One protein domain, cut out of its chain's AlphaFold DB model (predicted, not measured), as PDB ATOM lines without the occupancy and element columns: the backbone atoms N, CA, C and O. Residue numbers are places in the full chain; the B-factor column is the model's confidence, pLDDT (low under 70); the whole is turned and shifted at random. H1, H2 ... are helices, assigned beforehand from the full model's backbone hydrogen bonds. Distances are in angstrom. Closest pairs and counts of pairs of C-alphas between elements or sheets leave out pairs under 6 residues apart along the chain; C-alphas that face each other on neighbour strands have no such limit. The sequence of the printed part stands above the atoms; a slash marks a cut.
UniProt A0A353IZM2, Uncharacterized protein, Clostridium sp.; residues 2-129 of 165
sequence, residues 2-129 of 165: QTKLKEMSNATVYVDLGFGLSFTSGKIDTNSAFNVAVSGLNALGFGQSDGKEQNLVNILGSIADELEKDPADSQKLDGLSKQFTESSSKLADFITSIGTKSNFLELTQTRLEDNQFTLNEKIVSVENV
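Overview. This is residues 2 to 129 of the 165 residues of an uncharacterized protein of Clostridium sp. (UniProt A0A353IZM2). One very long helix, H4, makes a rod; H3 folds back along its first part, H2 packs on it farther along, and H1 packs on H2. Residues 113 to 129, of which 113 to 127 belong to H4, stick out. The printed part has 128 residues, of which 79 are in the four named helices, H1, H2, H3 and H4 in chain order, with no named strand; the class is all helix, and the whole is extended, with a radius of gyration of the C-alphas of 23.4 A and spans of 88 by 32 by 15 A.

Along the chain. H4, residues 74 to 127, runs 78.3 A from C-alpha 74 at (215.499, 205.370, 268.116) to C-alpha 127 at (224.986, 250.112, 204.515). H3 is residues 56 to 67, H2 40 to 44, H1 2 to 9.

Arrangement. H3 and H4, a hairpin, touch at a shallow tilt of 27 degrees, opposite ways; closest C-alphas Leu 56 and Ser 87, 6.1 A. H2 touches H4 at Ala 43 and Leu 91, closest C-alphas, 5.2 A. H1 touches H2, closest C-alphas Ser 9 and Leu 41, 5.7 A. In each helix every O i to N i+4 pair is within hydrogen-bond range.

Size, cuts and confidence. The printed part has no cut. Links H1 to H2 and H2 to H3 are long. Residues 2 to 13 and 18 to 33 are among those under pLDDT 70.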
ATOM      1  N   GLN A   2     240.272 211.807 250.860       55.91
ATOM      2  CA  GLN A   2     239.520 213.067 251.049       55.91
ATOM      3  C   GLN A   2     240.149 214.314 250.391       55.91
ATOM      4  O   GLN A   2     239.428 215.133 249.832       55.91
ATOM      5  N   THR A   3     241.480 214.436 250.377       58.31
ATOM      6  CA  THR A   3     242.184 215.570 249.746       58.31
ATOM      7  C   THR A   3     241.935 215.656 248.238       58.31
ATOM      8  O   THR A   3     241.703 216.740 247.717       58.31
ATOM      9  N   LYS A   4     241.885 214.508 247.550       59.88
ATOM     10  CA  LYS A   4     241.645 214.433 246.102       59.88
ATOM     11  C   LYS A   4     240.188 214.756 245.753       59.88
ATOM     12  O   LYS A   4     239.926 215.439 244.772       59.88
ATOM     13  N   LEU A   5     239.241 214.332 246.596       59.56
ATOM     14  CA  LEU A   5     237.833 214.721 246.454       59.56
ATOM     15  C   LEU A   5     237.625 216.223 246.698       59.56
ATOM     16  O   LEU A   5     236.813 216.833 246.014       59.56
ATOM     17  N   LYS A   6     238.407 216.835 247.596       60.12
ATOM     18  CA  LYS A   6     238.387 218.287 247.833       60.12
ATOM     19  C   LYS A   6     238.963 219.088 246.662       60.12
ATOM     20  O   LYS A   6     238.476 220.179 246.381       60.12
ATOM     21  N   GLU A   7     239.952 218.552 245.953       60.25
ATOM     22  CA  GLU A   7     240.427 219.141 244.693       60.25
ATOM     23  C   GLU A   7     239.385 219.013 243.576       60.25
ATOM     24  O   GLU A   7     239.096 219.994 242.900       60.25
ATOM     25  N   MET A   8     238.750 217.847 243.422       61.41
ATOM     26  CA  MET A   8     237.706 217.629 242.406       61.41
ATOM     27  C   MET A   8     236.410 218.411 242.688       61.41
ATOM     28  O   MET A   8     235.661 218.752 241.775       61.41
ATOM     29  N   SER A   9     236.144 218.715 243.956       59.19
ATOM     30  CA  SER A   9     235.062 219.593 244.414       59.19
ATOM     31  C   SER A   9     235.295 221.060 244.033       59.19
ATOM     32  O   SER A   9     234.343 221.766 243.699       59.19
ATOM     33  N   ASN A  10     236.555 221.502 244.027       62.53
ATOM     34  CA  ASN A  10     236.955 222.871 243.688       62.53
ATOM     35  C   ASN A  10     237.370 223.040 242.223       62.53
ATOM     36  O   ASN A  10     237.883 224.096 241.857       62.53
ATOM     37  N   ALA A  11     237.179 222.019 241.386       60.81
ATOM     38  CA  ALA A  11     237.452 222.135 239.965       60.81
ATOM     39  C   ALA A  11     236.564 223.238 239.374       60.81
ATOM     40  O   ALA A  11     235.338 223.180 239.470       60.81
ATOM     41  N   THR A  12     237.193 224.248 238.782       67.06
ATOM     42  CA  THR A  12     236.517 225.346 238.101       67.06
ATOM     43  C   THR A  12     236.821 225.272 236.613       67.06
ATOM     44  O   THR A  12     237.951 225.023 236.198       67.06
ATOM     45  N   VAL A  13     235.788 225.454 235.796       68.25
ATOM     46  CA  VAL A  13     235.906 225.524 234.339       68.25
ATOM     47  C   VAL A  13     235.362 226.881 233.951       68.25
ATOM     48  O   VAL A  13     234.165 227.127 234.071       68.25
ATOM     49  N   TYR A  14     236.262 227.776 233.562       71.25
ATOM     50  CA  TYR A  14     235.933 229.153 233.221       71.25
ATOM     51  C   TYR A  14     235.691 229.289 231.720       71.25
ATOM     52  O   TYR A  14     236.516 228.853 230.919       71.25
ATOM     53  N   VAL A  15     234.573 229.911 231.355       72.00
ATOM     54  CA  VAL A  15     234.201 230.228 229.972       72.00
ATOM     55  C   VAL A  15     233.973 231.736 229.860       72.00
ATOM     56  O   VAL A  15     233.325 232.328 230.725       72.00
ATOM     57  N   ASP A  16     234.517 232.363 228.815       73.19
ATOM     58  CA  ASP A  16     234.203 233.757 228.480       73.19
ATOM     59  C   ASP A  16     232.830 233.820 227.805       73.19
ATOM     60  O   ASP A  16     232.575 233.099 226.841       73.19
ATOM     61  N   LEU A  17     231.959 234.694 228.300       71.25
ATOM     62  CA  LEU A  17     230.628 234.939 227.738       71.25
ATOM     63  C   LEU A  17     230.579 236.246 226.929       71.25
ATOM     64  O   LEU A  17     229.515 236.836 226.750       71.25
ATOM     65  N   GLY A  18     231.737 236.718 226.462       64.50
ATOM     66  CA  GLY A  18     231.874 237.954 225.694       64.50
ATOM     67  C   GLY A  18     232.064 239.194 226.568       64.50
ATOM     68  O   GLY A  18     231.772 240.302 226.124       64.50
ATOM     69  N   PHE A  19     232.534 239.020 227.807       68.69
ATOM     70  CA  PHE A  19     232.863 240.131 228.710       68.69
ATOM     71  C   PHE A  19     234.331 240.561 228.599       68.69
ATOM     72  O   PHE A  19     234.680 241.644 229.066       68.69
ATOM     73  N   GLY A  20     235.160 239.751 227.935       63.09
ATOM     74  CA  GLY A  20     236.590 239.977 227.802       63.09
ATOM     75  C   GLY A  20     237.319 239.443 229.028       63.09
ATOM     76  O   GLY A  20     237.321 240.072 230.084       63.09
ATOM     77  N   LEU A  21     237.947 238.276 228.877       65.50
ATOM     78  CA  LEU A  21     238.766 237.671 229.930       65.50
ATOM     79  C   LEU A  21     239.841 238.648 230.418       65.50
ATOM     80  O   LEU A  21     240.727 239.051 229.659       65.50
ATOM     81  N   SER A  22     239.803 238.975 231.706       57.00
ATOM     82  CA  SER A  22     240.869 239.703 232.380       57.00
ATOM     83  C   SER A  22     241.636 238.745 233.290       57.00
ATOM     84  O   SER A  22     241.086 237.847 233.930       57.00
ATOM     85  N   PHE A  23     242.955 238.909 233.316       58.25
ATOM     86  CA  PHE A  23     243.842 238.096 234.137       58.25
ATOM     87  C   PHE A  23     244.479 238.993 235.187       58.25
ATOM     88  O   PHE A  23     245.252 239.891 234.854       58.25
ATOM     89  N   THR A  24     244.202 238.717 236.459       55.53
ATOM     90  CA  THR A  24     244.877 239.384 237.574       55.53
ATOM     91  C   THR A  24     245.956 238.439 238.095       55.53
ATOM     92  O   THR A  24     245.667 237.369 238.630       55.53
ATOM     93  N   SER A  25     247.225 238.804 237.895       52.84
ATOM     94  CA  SER A  25     248.394 238.028 238.351       52.84
ATOM     95  C   SER A  25     248.429 236.570 237.857       52.84
ATOM     96  O   SER A  25     248.724 235.651 238.620       52.84
ATOM     97  N   GLY A  26     248.113 236.340 236.578       59.56
ATOM     98  CA  GLY A  26     248.198 235.012 235.949       59.56
ATOM     99  C   GLY A  26     247.080 234.036 236.336       59.56
ATOM    100  O   GLY A  26     247.109 232.883 235.910       59.56
ATOM    101  N   LYS A  27     246.082 234.484 237.107       59.28
ATOM    102  CA  LYS A  27     244.826 233.766 237.343       59.28
ATOM    103  C   LYS A  27     243.691 234.507 236.647       59.28
ATOM    104  O   LYS A  27     243.679 235.737 236.621       59.28
ATOM    105  N   ILE A  28     242.766 233.747 236.064       59.28
ATOM    106  CA  ILE A  28     241.545 234.294 235.467       59.28
ATOM    107  C   ILE A  28     240.795 235.047 236.565       59.28
ATOM    108  O   ILE A  28     240.553 234.490 237.638       59.28
ATOM    109  N   ASP A  29     240.460 236.307 236.308       60.47
ATOM    110  CA  ASP A  29     239.579 237.055 237.190       60.47
ATOM    111  C   ASP A  29     238.194 236.404 237.130       60.47
ATOM    112  O   ASP A  29     237.554 236.364 236.076       60.47
ATOM    113  N   THR A  30     237.738 235.873 238.263       59.38
ATOM    114  CA  THR A  30     236.432 235.219 238.421       59.38
ATOM    115  C   THR A  30     235.254 236.116 238.052       59.38
ATOM    116  O   THR A  30     234.170 235.595 237.810       59.38
ATOM    117  N   ASN A  31     235.450 237.437 237.989       59.53
ATOM    118  CA  ASN A  31     234.428 238.373 237.527       59.53
ATOM    119  C   ASN A  31     234.388 238.514 235.998       59.53
ATOM    120  O   ASN A  31     233.383 238.973 235.463       59.53
ATOM    121  N   SER A  32     235.457 238.127 235.300       59.97
ATOM    122  CA  SER A  32     235.546 238.188 233.833       59.97
ATOM    123  C   SER A  32     235.158 236.882 233.143       59.97
ATOM    124  O   SER A  32     234.898 236.874 231.943       59.97
ATOM    125  N   ALA A  33     235.105 235.775 233.890       65.00
ATOM    126  CA  ALA A  33     234.852 234.455 233.338       65.00
ATOM    127  C   ALA A  33     233.805 233.688 234.142       65.00
ATOM    128  O   ALA A  33     233.858 233.603 235.370       65.00
ATOM    129  N   PHE A  34     232.869 233.065 233.436       71.12
ATOM    130  CA  PHE A  34     231.793 232.324 234.061       71.12
ATOM    131  C   PHE A  34     232.237 230.898 234.386       71.12
ATOM    132  O   PHE A  34     232.644 230.143 233.504       71.12
ATOM    133  N   ASN A  35     232.157 230.516 235.662       71.81
ATOM    134  CA  ASN A  35     232.451 229.148 236.082       71.81
ATOM    135  C   ASN A  35     231.245 228.227 235.837       71.81
ATOM    136  O   ASN A  35     230.256 228.306 236.577       71.81
ATOM    137  N   VAL A  36     231.373 227.340 234.847       70.19
ATOM    138  CA  VAL A  36     230.372 226.321 234.479       70.19
ATOM    139  C   VAL A  36     230.534 225.006 235.240       70.19
ATOM    140  O   VAL A  36     229.689 224.122 235.120       70.19
ATOM    141  N   ALA A  37     231.605 224.838 236.018       68.62
ATOM    142  CA  ALA A  37     231.816 223.595 236.743       68.62
ATOM    143  C   ALA A  37     230.786 223.446 237.870       68.62
ATOM    144  O   ALA A  37     230.794 224.176 238.863       68.62
ATOM    145  N   VAL A  38     229.914 222.454 237.713       71.88
ATOM    146  CA  VAL A  38     228.969 222.002 238.732       71.88
ATOM    147  C   VAL A  38     229.490 220.671 239.261       71.88
ATOM    148  O   VAL A  38     229.369 219.637 238.608       71.88
ATOM    149  N   SER A  39     230.122 220.684 240.436       73.19
ATOM    150  CA  SER A  39     230.624 219.450 241.044       73.19
ATOM    151  C   SER A  39     229.510 218.759 241.826       73.19
ATOM    152  O   SER A  39     229.060 219.268 242.851       73.19
ATOM    153  N   GLY A  40     229.095 217.568 241.384       65.25
ATOM    154  CA  GLY A  40     228.122 216.736 242.106       65.25
ATOM    155  C   GLY A  40     228.582 216.346 243.518       65.25
ATOM    156  O   GLY A  40     227.756 216.067 244.381       65.25
ATOM    157  N   LEU A  41     229.890 216.416 243.790       71.19
ATOM    158  CA  LEU A  41     230.450 216.256 245.134       71.19
ATOM    159  C   LEU A  41     230.043 217.400 246.074       71.19
ATOM    160  O   LEU A  41     229.830 217.162 247.256       71.19
ATOM    161  N   ASN A  42     229.885 218.622 245.556       69.06
ATOM    162  CA  ASN A  42     229.379 219.758 246.337       69.06
ATOM    163  C   ASN A  42     227.870 219.658 246.571       69.06
ATOM    164  O   ASN A  42     227.386 220.151 247.582       69.06
ATOM    165  N   ALA A  43     227.149 218.995 245.660       70.81
ATOM    166  CA  ALA A  43     225.715 218.754 245.779       70.81
ATOM    167  C   ALA A  43     225.395 217.669 246.818       70.81
ATOM    168  O   ALA A  43     224.544 217.852 247.680       70.81
ATOM    169  N   LEU A  44     226.079 216.525 246.728       74.81
ATOM    170  CA  LEU A  44     225.789 215.332 247.532       74.81
ATOM    171  C   LEU A  44     226.630 215.238 248.810       74.81
ATOM    172  O   LEU A  44     226.366 214.380 249.653       74.81
ATOM    173  N   GLY A  45     227.643 216.095 248.947       70.25
ATOM    174  CA  GLY A  45     228.621 216.046 250.028       70.25
ATOM    175  C   GLY A  45     229.628 214.905 249.861       70.25
ATOM    176  O   GLY A  45     229.385 213.893 249.195       70.25
ATOM    177  N   PHE A  46     230.802 215.058 250.469       69.50
ATOM    178  CA  PHE A  46     231.846 214.038 250.442       69.50
ATOM    179  C   PHE A  46     232.665 214.034 251.731       69.50
ATOM    180  O   PHE A  46     232.909 215.071 252.343       69.50
ATOM    181  N   GLY A  47     233.153 212.849 252.098       63.47
ATOM    182  CA  GLY A  47     234.019 212.654 253.255       63.47
ATOM    183  C   GLY A  47     233.278 212.451 254.577       63.47
ATOM    184  O   GLY A  47     232.054 212.332 254.638       63.47
ATOM    185  N   GLN A  48     234.077 212.374 255.638       61.38
ATOM    186  CA  GLN A  48     233.624 212.351 257.024       61.38
ATOM    187  C   GLN A  48     234.090 213.644 257.680       61.38
ATOM    188  O   GLN A  48     235.275 213.978 257.595       61.38
ATOM    189  N   SER A  49     233.174 214.344 258.339       54.88
ATOM    190  CA  SER A  49     233.502 215.458 259.222       54.88
ATOM    191  C   SER A  49     233.104 215.038 260.626       54.88
ATOM    192  O   SER A  49     231.969 214.619 260.839       54.88
ATOM    193  N   ASP A  50     234.035 215.121 261.574       52.16
ATOM    194  CA  ASP A  50     233.769 214.809 262.985       52.16
ATOM    195  C   ASP A  50     233.296 213.358 263.242       52.16
ATOM    196  O   ASP A  50     232.456 213.084 264.096       52.16
ATOM    197  N   GLY A  51     233.807 212.403 262.452       58.91
ATOM    198  CA  GLY A  51     233.428 210.985 262.537       58.91
ATOM    199  C   GLY A  51     232.035 210.659 261.983       58.91
ATOM    200  O   GLY A  51     231.610 209.509 262.054       58.91
ATOM    201  N   LYS A  52     231.338 211.646 261.405       60.91
ATOM    202  CA  LYS A  52     230.020 211.502 260.776       60.91
ATOM    203  C   LYS A  52     230.129 211.613 259.261       60.91
ATOM    204  O   LYS A  52     230.835 212.479 258.733       60.91
ATOM    205  N   GLU A  53     229.449 210.717 258.557       66.75
ATOM    206  CA  GLU A  53     229.391 210.721 257.097       66.75
ATOM    207  C   GLU A  53     228.590 211.923 256.608       66.75
ATOM    208  O   GLU A  53     227.473 212.158 257.050       66.75
ATOM    209  N   GLN A  54     229.177 212.702 255.698       70.81
ATOM    210  CA  GLN A  54     228.523 213.880 255.120       70.81
ATOM    211  C   GLN A  54     228.003 213.642 253.704       70.81
ATOM    212  O   GLN A  54     227.496 214.564 253.070       70.81
ATOM    213  N   ASN A  55     228.156 212.423 253.183       79.88
ATOM    214  CA  ASN A  55     227.571 212.063 251.905       79.88
ATOM    215  C   ASN A  55     226.110 211.656 252.109       79.88
ATOM    216  O   ASN A  55     225.826 210.715 252.847       79.88
ATOM    217  N   LEU A  56     225.199 212.339 251.417       80.69
ATOM    218  CA  LEU A  56     223.758 212.136 251.557       80.69
ATOM    219  C   LEU A  56     223.333 210.679 251.305       80.69
ATOM    220  O   LEU A  56     222.463 210.164 252.003       80.69
ATOM    221  N   VAL A  57     223.966 210.003 250.340       83.25
ATOM    222  CA  VAL A  57     223.654 208.609 249.986       83.25
ATOM    223  C   VAL A  57     224.081 207.660 251.104       83.25
ATOM    224  O   VAL A  57     223.324 206.765 251.467       83.25
ATOM    225  N   ASN A  58     225.249 207.886 251.703       83.31
ATOM    226  CA  ASN A  58     225.719 207.070 252.822       83.31
ATOM    227  C   ASN A  58     224.882 207.288 254.093       83.31
ATOM    228  O   ASN A  58     224.611 206.331 254.814       83.31
ATOM    229  N   ILE A  59     224.418 208.518 254.342       83.38
ATOM    230  CA  ILE A  59     223.494 208.809 255.450       83.38
ATOM    231  C   ILE A  59     222.176 208.050 255.246       83.38
ATOM    232  O   ILE A  59     221.680 207.431 256.183       83.38
ATOM    233  N   LEU A  60     221.630 208.048 254.024       84.50
ATOM    234  CA  LEU A  60     220.434 207.271 253.683       84.50
ATOM    235  C   LEU A  60     220.652 205.762 253.853       84.50
ATOM    236  O   LEU A  60     219.782 205.091 254.401       84.50
ATOM    237  N   GLY A  61     221.814 205.244 253.443       85.00
ATOM    238  CA  GLY A  61     222.201 203.850 253.684       85.00
ATOM    239  C   GLY A  61     222.268 203.523 255.176       85.00
ATOM    240  O   GLY A  61     221.656 202.565 255.622       85.00
ATOM    241  N   SER A  62     222.891 204.392 255.973       84.31
ATOM    242  CA  SER A  62     222.966 204.239 257.431       84.31
ATOM    243  C   SER A  62     221.593 204.284 258.111       84.31
ATOM    244  O   SER A  62     221.390 203.621 259.125       84.31
ATOM    245  N   ILE A  63     220.648 205.071 257.581       84.50
ATOM    246  CA  ILE A  63     219.257 205.089 258.056       84.50
ATOM    247  C   ILE A  63     218.567 203.766 257.716       84.50
ATOM    248  O   ILE A  63     217.909 203.202 258.584       84.50
ATOM    249  N   ALA A  64     218.727 203.263 256.488       85.25
ATOM    250  CA  ALA A  64     218.167 201.976 256.079       85.25
ATOM    251  C   ALA A  64     218.706 200.827 256.952       85.25
ATOM    252  O   ALA A  64     217.916 200.092 257.538       85.25
ATOM    253  N   ASP A  65     220.026 200.762 257.148       86.94
ATOM    254  CA  ASP A  65     220.686 199.752 257.983       86.94
ATOM    255  C   ASP A  65     220.233 199.799 259.453       86.94
ATOM    256  O   ASP A  65     220.239 198.785 260.151       86.94
ATOM    257  N   GLU A  66     219.880 200.980 259.971       83.31
ATOM    258  CA  GLU A  66     219.388 201.128 261.344       83.31
ATOM    259  C   GLU A  66     217.903 200.766 261.473       83.31
ATOM    260  O   GLU A  66     217.492 200.261 262.515       83.31
ATOM    261  N   LEU A  67     217.111 200.969 260.414       84.88
ATOM    262  CA  LEU A  67     215.713 200.537 260.341       84.88
ATOM    263  C   LEU A  67     215.562 199.023 260.144       84.88
ATOM    264  O   LEU A  67     214.545 198.464 260.544       84.88
ATOM    265  N   GLU A  68     216.551 198.358 259.545       87.38
ATOM    266  CA  GLU A  68     216.563 196.896 259.384       87.38
ATOM    267  C   GLU A  68     216.903 196.140 260.681       87.38
ATOM    268  O   GLU A  68     216.690 194.928 260.765       87.38
ATOM    269  N   LYS A  69     217.413 196.824 261.715       87.44
ATOM    270  CA  LYS A  69     217.720 196.206 263.013       87.44
ATOM    271  C   LYS A  69     216.478 196.054 263.882       87.44
ATOM    272  O   LYS A  69     215.658 196.962 263.983       87.44
ATOM    273  N   ASP A  70     216.415 194.937 264.603       77.56
ATOM    274  CA  ASP A  70     215.400 194.671 265.623       77.56
ATOM    275  C   ASP A  70     216.068 194.362 266.983       77.56
ATOM    276  O   ASP A  70     216.758 193.341 267.097       77.56
ATOM    277  N   PRO A  71     215.922 195.215 268.019       75.50
ATOM    278  CA  PRO A  71     215.184 196.479 268.030       75.50
ATOM    279  C   PRO A  71     215.999 197.632 267.426       75.50
ATOM    280  O   PRO A  71     217.200 197.759 267.668       75.50
ATOM    281  N   ALA A  72     215.328 198.509 266.682       76.31
ATOM    282  CA  ALA A  72     215.940 199.710 266.122       76.31
ATOM    283  C   ALA A  72     216.309 200.725 267.221       76.31
ATOM    284  O   ALA A  72     215.515 201.001 268.129       76.31
ATOM    285  N   ASP A  73     217.494 201.333 267.121       83.94
ATOM    286  CA  ASP A  73     217.921 202.392 268.038       83.94
ATOM    287  C   ASP A  73     217.304 203.742 267.630       83.94
ATOM    288  O   ASP A  73     217.780 204.452 266.738       83.94
ATOM    289  N   SER A  74     216.227 204.112 268.324       79.81
ATOM    290  CA  SER A  74     215.499 205.370 268.116       79.81
ATOM    291  C   SER A  74     216.378 206.620 268.297       79.81
ATOM    292  O   SER A  74     216.234 207.599 267.562       79.81
ATOM    293  N   GLN A  75     217.340 206.594 269.226       83.56
ATOM    294  CA  GLN A  75     218.220 207.738 269.479       83.56
ATOM    295  C   GLN A  75     219.222 207.923 268.335       83.56
ATOM    296  O   GLN A  75     219.550 209.050 267.945       83.56
ATOM    297  N   LYS A  76     219.687 206.814 267.762       81.62
ATOM    298  CA  LYS A  76     220.575 206.828 266.602       81.62
ATOM    299  C   LYS A  76     219.849 207.253 265.324       81.62
ATOM    300  O   LYS A  76     220.405 208.035 264.551       81.62
ATOM    301  N   LEU A  77     218.597 206.828 265.144       83.69
ATOM    302  CA  LEU A  77     217.733 207.269 264.044       83.69
ATOM    303  C   LEU A  77     217.450 208.776 264.077       83.69
ATOM    304  O   LEU A  77     217.564 209.432 263.041       83.69
ATOM    305  N   ASP A  78     217.160 209.354 265.248       86.62
ATOM    306  CA  ASP A  78     216.969 210.809 265.385       86.62
ATOM    307  C   ASP A  78     218.239 211.588 264.989       86.62
ATOM    308  O   ASP A  78     218.188 212.574 264.246       86.62
ATOM    309  N   GLY A  79     219.412 211.098 265.407       86.81
ATOM    310  CA  GLY A  79     220.700 211.686 265.041       86.81
ATOM    311  C   GLY A  79     221.029 211.600 263.545       86.81
ATOM    312  O   GLY A  79     221.626 212.533 262.998       86.81
ATOM    313  N   LEU A  80     220.652 210.506 262.876       85.88
ATOM    314  CA  LEU A  80     220.825 210.337 261.428       85.88
ATOM    315  C   LEU A  80     219.824 211.181 260.628       85.88
ATOM    316  O   LEU A  80     220.203 211.804 259.639       85.88
ATOM    317  N   SER A  81     218.575 211.278 261.086       85.19
ATOM    318  CA  SER A  81     217.535 212.105 260.458       85.19
ATOM    319  C   SER A  81     217.890 213.599 260.476       85.19
ATOM    320  O   SER A  81     217.739 214.303 259.472       85.19
ATOM    321  N   LYS A  82     218.469 214.086 261.582       88.44
ATOM    322  CA  LYS A  82     219.012 215.453 261.666       88.44
ATOM    323  C   LYS A  82     220.138 215.687 260.657       88.44
ATOM    324  O   LYS A  82     220.091 216.661 259.912       88.44
ATOM    325  N   GLN A  83     221.093 214.759 260.557       85.25
ATOM    326  CA  GLN A  83     222.185 214.840 259.573       85.25
ATOM    327  C   GLN A  83     221.680 214.804 258.125       85.25
ATOM    328  O   GLN A  83     222.197 215.519 257.263       85.25
ATOM    329  N   PHE A  84     220.651 213.999 257.853       87.25
ATOM    330  CA  PHE A  84     219.995 213.956 256.552       87.25
ATOM    331  C   PHE A  84     219.316 215.288 256.217       87.25
ATOM    332  O   PHE A  84     219.465 215.791 255.104       87.25
ATOM    333  N   THR A  85     218.614 215.883 257.182       87.81
ATOM    334  CA  THR A  85     217.940 217.177 257.014       87.81
ATOM    335  C   THR A  85     218.950 218.290 256.731       87.81
ATOM    336  O   THR A  85     218.776 219.057 255.786       87.81
ATOM    337  N   GLU A  86     220.051 218.340 257.483       87.62
ATOM    338  CA  GLU A  86     221.144 219.293 257.249       87.62
ATOM    339  C   GLU A  86     221.777 219.116 255.861       87.62
ATOM    340  O   GLU A  86     222.023 220.092 255.150       87.62
ATOM    341  N   SER A  87     222.022 217.871 255.449       84.50
ATOM    342  CA  SER A  87     222.611 217.565 254.140       84.50
ATOM    343  C   SER A  87     221.648 217.885 252.991       84.50
ATOM    344  O   SER A  87     222.070 218.420 251.968       84.50
ATOM    345  N   SER A  88     220.348 217.649 253.180       85.06
ATOM    346  CA  SER A  88     219.307 218.051 252.226       85.06
ATOM    347  C   SER A  88     219.185 219.570 252.110       85.06
ATOM    348  O   SER A  88     219.008 220.076 251.005       85.06
ATOM    349  N   SER A  89     219.341 220.318 253.211       87.56
ATOM    350  CA  SER A  89     219.378 221.786 253.157       87.56
ATOM    351  C   SER A  89     220.548 222.280 252.306       87.56
ATOM    352  O   SER A  89     220.360 223.134 251.447       87.56
ATOM    353  N   LYS A  90     221.743 221.694 252.468       85.38
ATOM    354  CA  LYS A  90     222.909 222.048 251.639       85.38
ATOM    355  C   LYS A  90     222.673 221.760 250.156       85.38
ATOM    356  O   LYS A  90     223.089 222.542 249.304       85.38
ATOM    357  N   LEU A  91     221.993 220.657 249.839       85.50
ATOM    358  CA  LEU A  91     221.598 220.350 248.467       85.50
ATOM    359  C   LEU A  91     220.610 221.393 247.918       85.50
ATOM    360  O   LEU A  91     220.759 221.827 246.778       85.50
ATOM    361  N   ALA A  92     219.638 221.836 248.720       86.75
ATOM    362  CA  ALA A  92     218.710 222.896 248.329       86.75
ATOM    363  C   ALA A  92     219.433 224.231 248.061       86.75
ATOM    364  O   ALA A  92     219.158 224.892 247.055       86.75
ATOM    365  N   ASP A  93     220.413 224.593 248.893       87.44
ATOM    366  CA  ASP A  93     221.255 225.779 248.688       87.44
ATOM    367  C   ASP A  93     222.070 225.668 247.390       87.44
ATOM    368  O   ASP A  93     222.171 226.620 246.610       87.44
ATOM    369  N   PHE A  94     222.611 224.480 247.111       85.69
ATOM    370  CA  PHE A  94     223.344 224.204 245.879       85.69
ATOM    371  C   PHE A  94     222.457 224.322 244.632       85.69
ATOM    372  O   PHE A  94     222.847 224.968 243.658       85.69
ATOM    373  N   ILE A  95     221.242 223.762 244.666       85.50
ATOM    374  CA  ILE A  95     220.254 223.900 243.584       85.50
ATOM    375  C   ILE A  95     219.893 225.374 243.378       85.50
ATOM    376  O   ILE A  95     219.863 225.846 242.243       85.50
ATOM    377  N   THR A  96     219.689 226.123 244.463       88.25
ATOM    378  CA  THR A  96     219.423 227.569 244.398       88.25
ATOM    379  C   THR A  96     220.579 228.315 243.729       88.25
ATOM    380  O   THR A  96     220.351 229.164 242.867       88.25
ATOM    381  N   SER A  97     221.829 227.964 244.048       84.88
ATOM    382  CA  SER A  97     223.014 228.534 243.395       84.88
ATOM    383  C   SER A  97     223.092 228.204 241.898       84.88
ATOM    384  O   SER A  97     223.500 229.048 241.101       84.88
ATOM    385  N   ILE A  98     222.677 227.004 241.486       86.62
ATOM    386  CA  ILE A  98     222.548 226.671 240.061       86.62
ATOM    387  C   ILE A  98     221.459 227.530 239.417       86.62
ATOM    388  O   ILE A  98     221.686 228.079 238.345       86.62
ATOM    389  N   GLY A  99     220.310 227.701 240.072       86.38
ATOM    390  CA  GLY A  99     219.221 228.538 239.568       86.38
ATOM    391  C   GLY A  99     219.657 229.982 239.308       86.38
ATOM    392  O   GLY A  99     219.380 230.526 238.241       86.38
ATOM    393  N   THR A 100     220.412 230.593 240.228       87.44
ATOM    394  CA  THR A 100     220.935 231.957 240.030       87.44
ATOM    395  C   THR A 100     221.939 232.031 238.880       87.44
ATOM    396  O   THR A 100     221.896 232.974 238.088       87.44
ATOM    397  N   LYS A 101     222.805 231.020 238.741       84.62
ATOM    398  CA  LYS A 101     223.737 230.874 237.614       84.62
ATOM    399  C   LYS A 101     223.011 230.726 236.275       84.62
ATOM    400  O   LYS A 101     223.395 231.393 235.319       84.62
ATOM    401  N   SER A 102     221.967 229.903 236.208       86.06
ATOM    402  CA  SER A 102     221.147 229.730 235.004       86.06
ATOM    403  C   SER A 102     220.440 231.024 234.617       86.06
ATOM    404  O   SER A 102     220.534 231.437 233.469       86.06
ATOM    405  N   ASN A 103     219.825 231.718 235.577       87.50
ATOM    406  CA  ASN A 103     219.177 233.007 235.326       87.50
ATOM    407  C   ASN A 103     220.170 234.067 234.814       87.50
ATOM    408  O   ASN A 103     219.850 234.857 233.931       87.50
ATOM    409  N   PHE A 104     221.401 234.075 235.338       86.19
ATOM    410  CA  PHE A 104     222.459 234.944 234.823       86.19
ATOM    411  C   PHE A 104     222.828 234.619 233.366       86.19
ATOM    412  O   PHE A 104     223.011 235.538 232.564       86.19
ATOM    413  N   LEU A 105     222.934 233.332 233.016       86.06
ATOM    414  CA  LEU A 105     223.205 232.897 231.643       86.06
ATOM    415  C   LEU A 105     222.070 233.279 230.691       86.06
ATOM    416  O   LEU A 105     222.348 233.819 229.626       86.06
ATOM    417  N   GLU A 106     220.818 233.061 231.090       86.88
ATOM    418  CA  GLU A 106     219.632 233.400 230.296       86.88
ATOM    419  C   GLU A 106     219.547 234.909 230.032       86.88
ATOM    420  O   GLU A 106     219.455 235.333 228.883       86.88
ATOM    421  N   LEU A 107     219.728 235.740 231.066       87.75
ATOM    422  CA  LEU A 107     219.790 237.195 230.902       87.75
ATOM    423  C   LEU A 107     220.946 237.624 229.986       87.75
ATOM    424  O   LEU A 107     220.809 238.549 229.182       87.75
ATOM    425  N   THR A 108     222.103 236.969 230.113       85.31
ATOM    426  CA  THR A 108     223.265 237.257 229.265       85.31
ATOM    427  C   THR A 108     222.982 236.889 227.812       85.31
ATOM    428  O   THR A 108     223.333 237.669 226.929       85.31
ATOM    429  N   GLN A 109     222.318 235.758 227.564       87.50
ATOM    430  CA  GLN A 109     221.880 235.339 226.236       87.50
ATOM    431  C   GLN A 109     220.934 236.374 225.621       87.50
ATOM    432  O   GLN A 109     221.243 236.884 224.547       87.50
ATOM    433  N   THR A 110     219.855 236.753 226.315       88.94
ATOM    434  CA  THR A 110     218.902 237.763 225.819       88.94
ATOM    435  C   THR A 110     219.610 239.067 225.466       88.94
ATOM    436  O   THR A 110     219.426 239.609 224.383       88.94
ATOM    437  N   ARG A 111     220.519 239.540 226.329       87.06
ATOM    438  CA  ARG A 111     221.291 240.759 226.062       87.06
ATOM    439  C   ARG A 111     222.185 240.634 224.821       87.06
ATOM    440  O   ARG A 111     222.381 241.614 224.107       87.06
ATOM    441  N   LEU A 112     222.793 239.469 224.590       87.31
ATOM    442  CA  LEU A 112     223.622 239.231 223.405       87.31
ATOM    443  C   LEU A 112     222.775 239.174 222.127       87.31
ATOM    444  O   LEU A 112     223.185 239.747 221.120       87.31
ATOM    445  N   GLU A 113     221.595 238.558 222.183       88.81
ATOM    446  CA  GLU A 113     220.620 238.542 221.088       88.81
ATOM    447  C   GLU A 113     220.128 239.964 220.767       88.81
ATOM    448  O   GLU A 113     220.210 240.393 219.617       88.81
ATOM    449  N   ASP A 114     219.737 240.753 221.771       89.50
ATOM    450  CA  ASP A 114     219.315 242.154 221.597       89.50
ATOM    451  C   ASP A 114     220.416 243.019 220.968       89.50
ATOM    452  O   ASP A 114     220.169 243.840 220.073       89.50
ATOM    453  N   ASN A 115     221.662 242.821 221.406       86.06
ATOM    454  CA  ASN A 115     222.815 243.486 220.811       86.06
ATOM    455  C   ASN A 115     223.011 243.058 219.355       86.06
ATOM    456  O   ASN A 115     223.305 243.907 218.515       86.06
ATOM    457  N   GLN A 116     222.835 241.774 219.035       86.19
ATOM    458  CA  GLN A 116     222.906 241.278 217.663       86.19
ATOM    459  C   GLN A 116     221.823 241.916 216.782       86.19
ATOM    460  O   GLN A 116     222.140 242.382 215.687       86.19
ATOM    461  N   PHE A 117     220.576 241.999 217.255       87.50
ATOM    462  CA  PHE A 117     219.491 242.682 216.543       87.50
ATOM    463  C   PHE A 117     219.814 244.159 216.310       87.50
ATOM    464  O   PHE A 117     219.771 244.623 215.172       87.50
ATOM    465  N   THR A 118     220.237 244.868 217.357       85.88
ATOM    466  CA  THR A 118     220.602 246.290 217.276       85.88
ATOM    467  C   THR A 118     221.764 246.525 216.307       85.88
ATOM    468  O   THR A 118     221.771 247.497 215.552       85.88
ATOM    469  N   LEU A 119     222.781 245.658 216.323       85.50
ATOM    470  CA  LEU A 119     223.913 245.750 215.403       85.50
ATOM    471  C   LEU A 119     223.480 245.487 213.962       85.50
ATOM    472  O   LEU A 119     223.889 246.236 213.082       85.50
ATOM    473  N   ASN A 120     222.620 244.494 213.722       80.38
ATOM    474  CA  ASN A 120     222.063 244.238 212.396       80.38
ATOM    475  C   ASN A 120     221.230 245.420 211.887       80.38
ATOM    476  O   ASN A 120     221.410 245.824 210.743       80.38
ATOM    477  N   GLU A 121     220.381 246.027 212.720       82.94
ATOM    478  CA  GLU A 121     219.642 247.241 212.345       82.94
ATOM    479  C   GLU A 121     220.582 248.397 211.996       82.94
ATOM    480  O   GLU A 121     220.366 249.087 211.003       82.94
ATOM    481  N   LYS A 122     221.654 248.597 212.771       75.50
ATOM    482  CA  LYS A 122     222.659 249.627 212.480       75.50
ATOM    483  C   LYS A 122     223.422 249.344 211.194       75.50
ATOM    484  O   LYS A 122     223.632 250.273 210.426       75.50
ATOM    485  N   ILE A 123     223.819 248.096 210.947       75.81
ATOM    486  CA  ILE A 123     224.460 247.691 209.689       75.81
ATOM    487  C   ILE A 123     223.515 247.991 208.530       75.81
ATOM    488  O   ILE A 123     223.892 248.709 207.615       75.81
ATOM    489  N   VAL A 124     222.258 247.551 208.613       75.56
ATOM    490  CA  VAL A 124     221.230 247.841 207.608       75.56
ATOM    491  C   VAL A 124     221.048 249.349 207.429       75.56
ATOM    492  O   VAL A 124     220.985 249.801 206.295       75.56
ATOM    493  N   SER A 125     221.008 250.136 208.504       73.62
ATOM    494  CA  SER A 125     220.842 251.593 208.448       73.62
ATOM    495  C   SER A 125     222.060 252.340 207.895       73.62
ATOM    496  O   SER A 125     221.895 253.458 207.416       73.62
ATOM    497  N   VAL A 126     223.268 251.790 208.026       69.69
ATOM    498  CA  VAL A 126     224.516 252.420 207.567       69.69
ATOM    499  C   VAL A 126     224.880 251.966 206.153       69.69
ATOM    500  O   VAL A 126     225.348 252.775 205.358       69.69
ATOM    501  N   GLU A 127     224.673 250.688 205.826       60.38
ATOM    502  CA  GLU A 127     224.986 250.112 204.515       60.38
ATOM    503  C   GLU A 127     223.879 250.346 203.484       60.38
ATOM    504  O   GLU A 127     224.184 250.523 202.303       60.38
ATOM    505  N   ASN A 128     222.603 250.381 203.892       56.59
ATOM    506  CA  ASN A 128     221.543 250.732 202.954       56.59
ATOM    507  C   ASN A 128     221.483 252.243 202.793       56.59
ATOM    508  O   ASN A 128     221.024 252.984 203.660       56.59
ATOM    509  N   VAL A 129     221.916 252.683 201.620       60.34
ATOM    510  CA  VAL A 129     221.591 253.999 201.097       60.34
ATOM    511  C   VAL A 129     220.068 254.122 201.049       60.34
ATOM    512  O   VAL A 129     219.399 253.248 200.495       60.34
TER     513      VAL A 129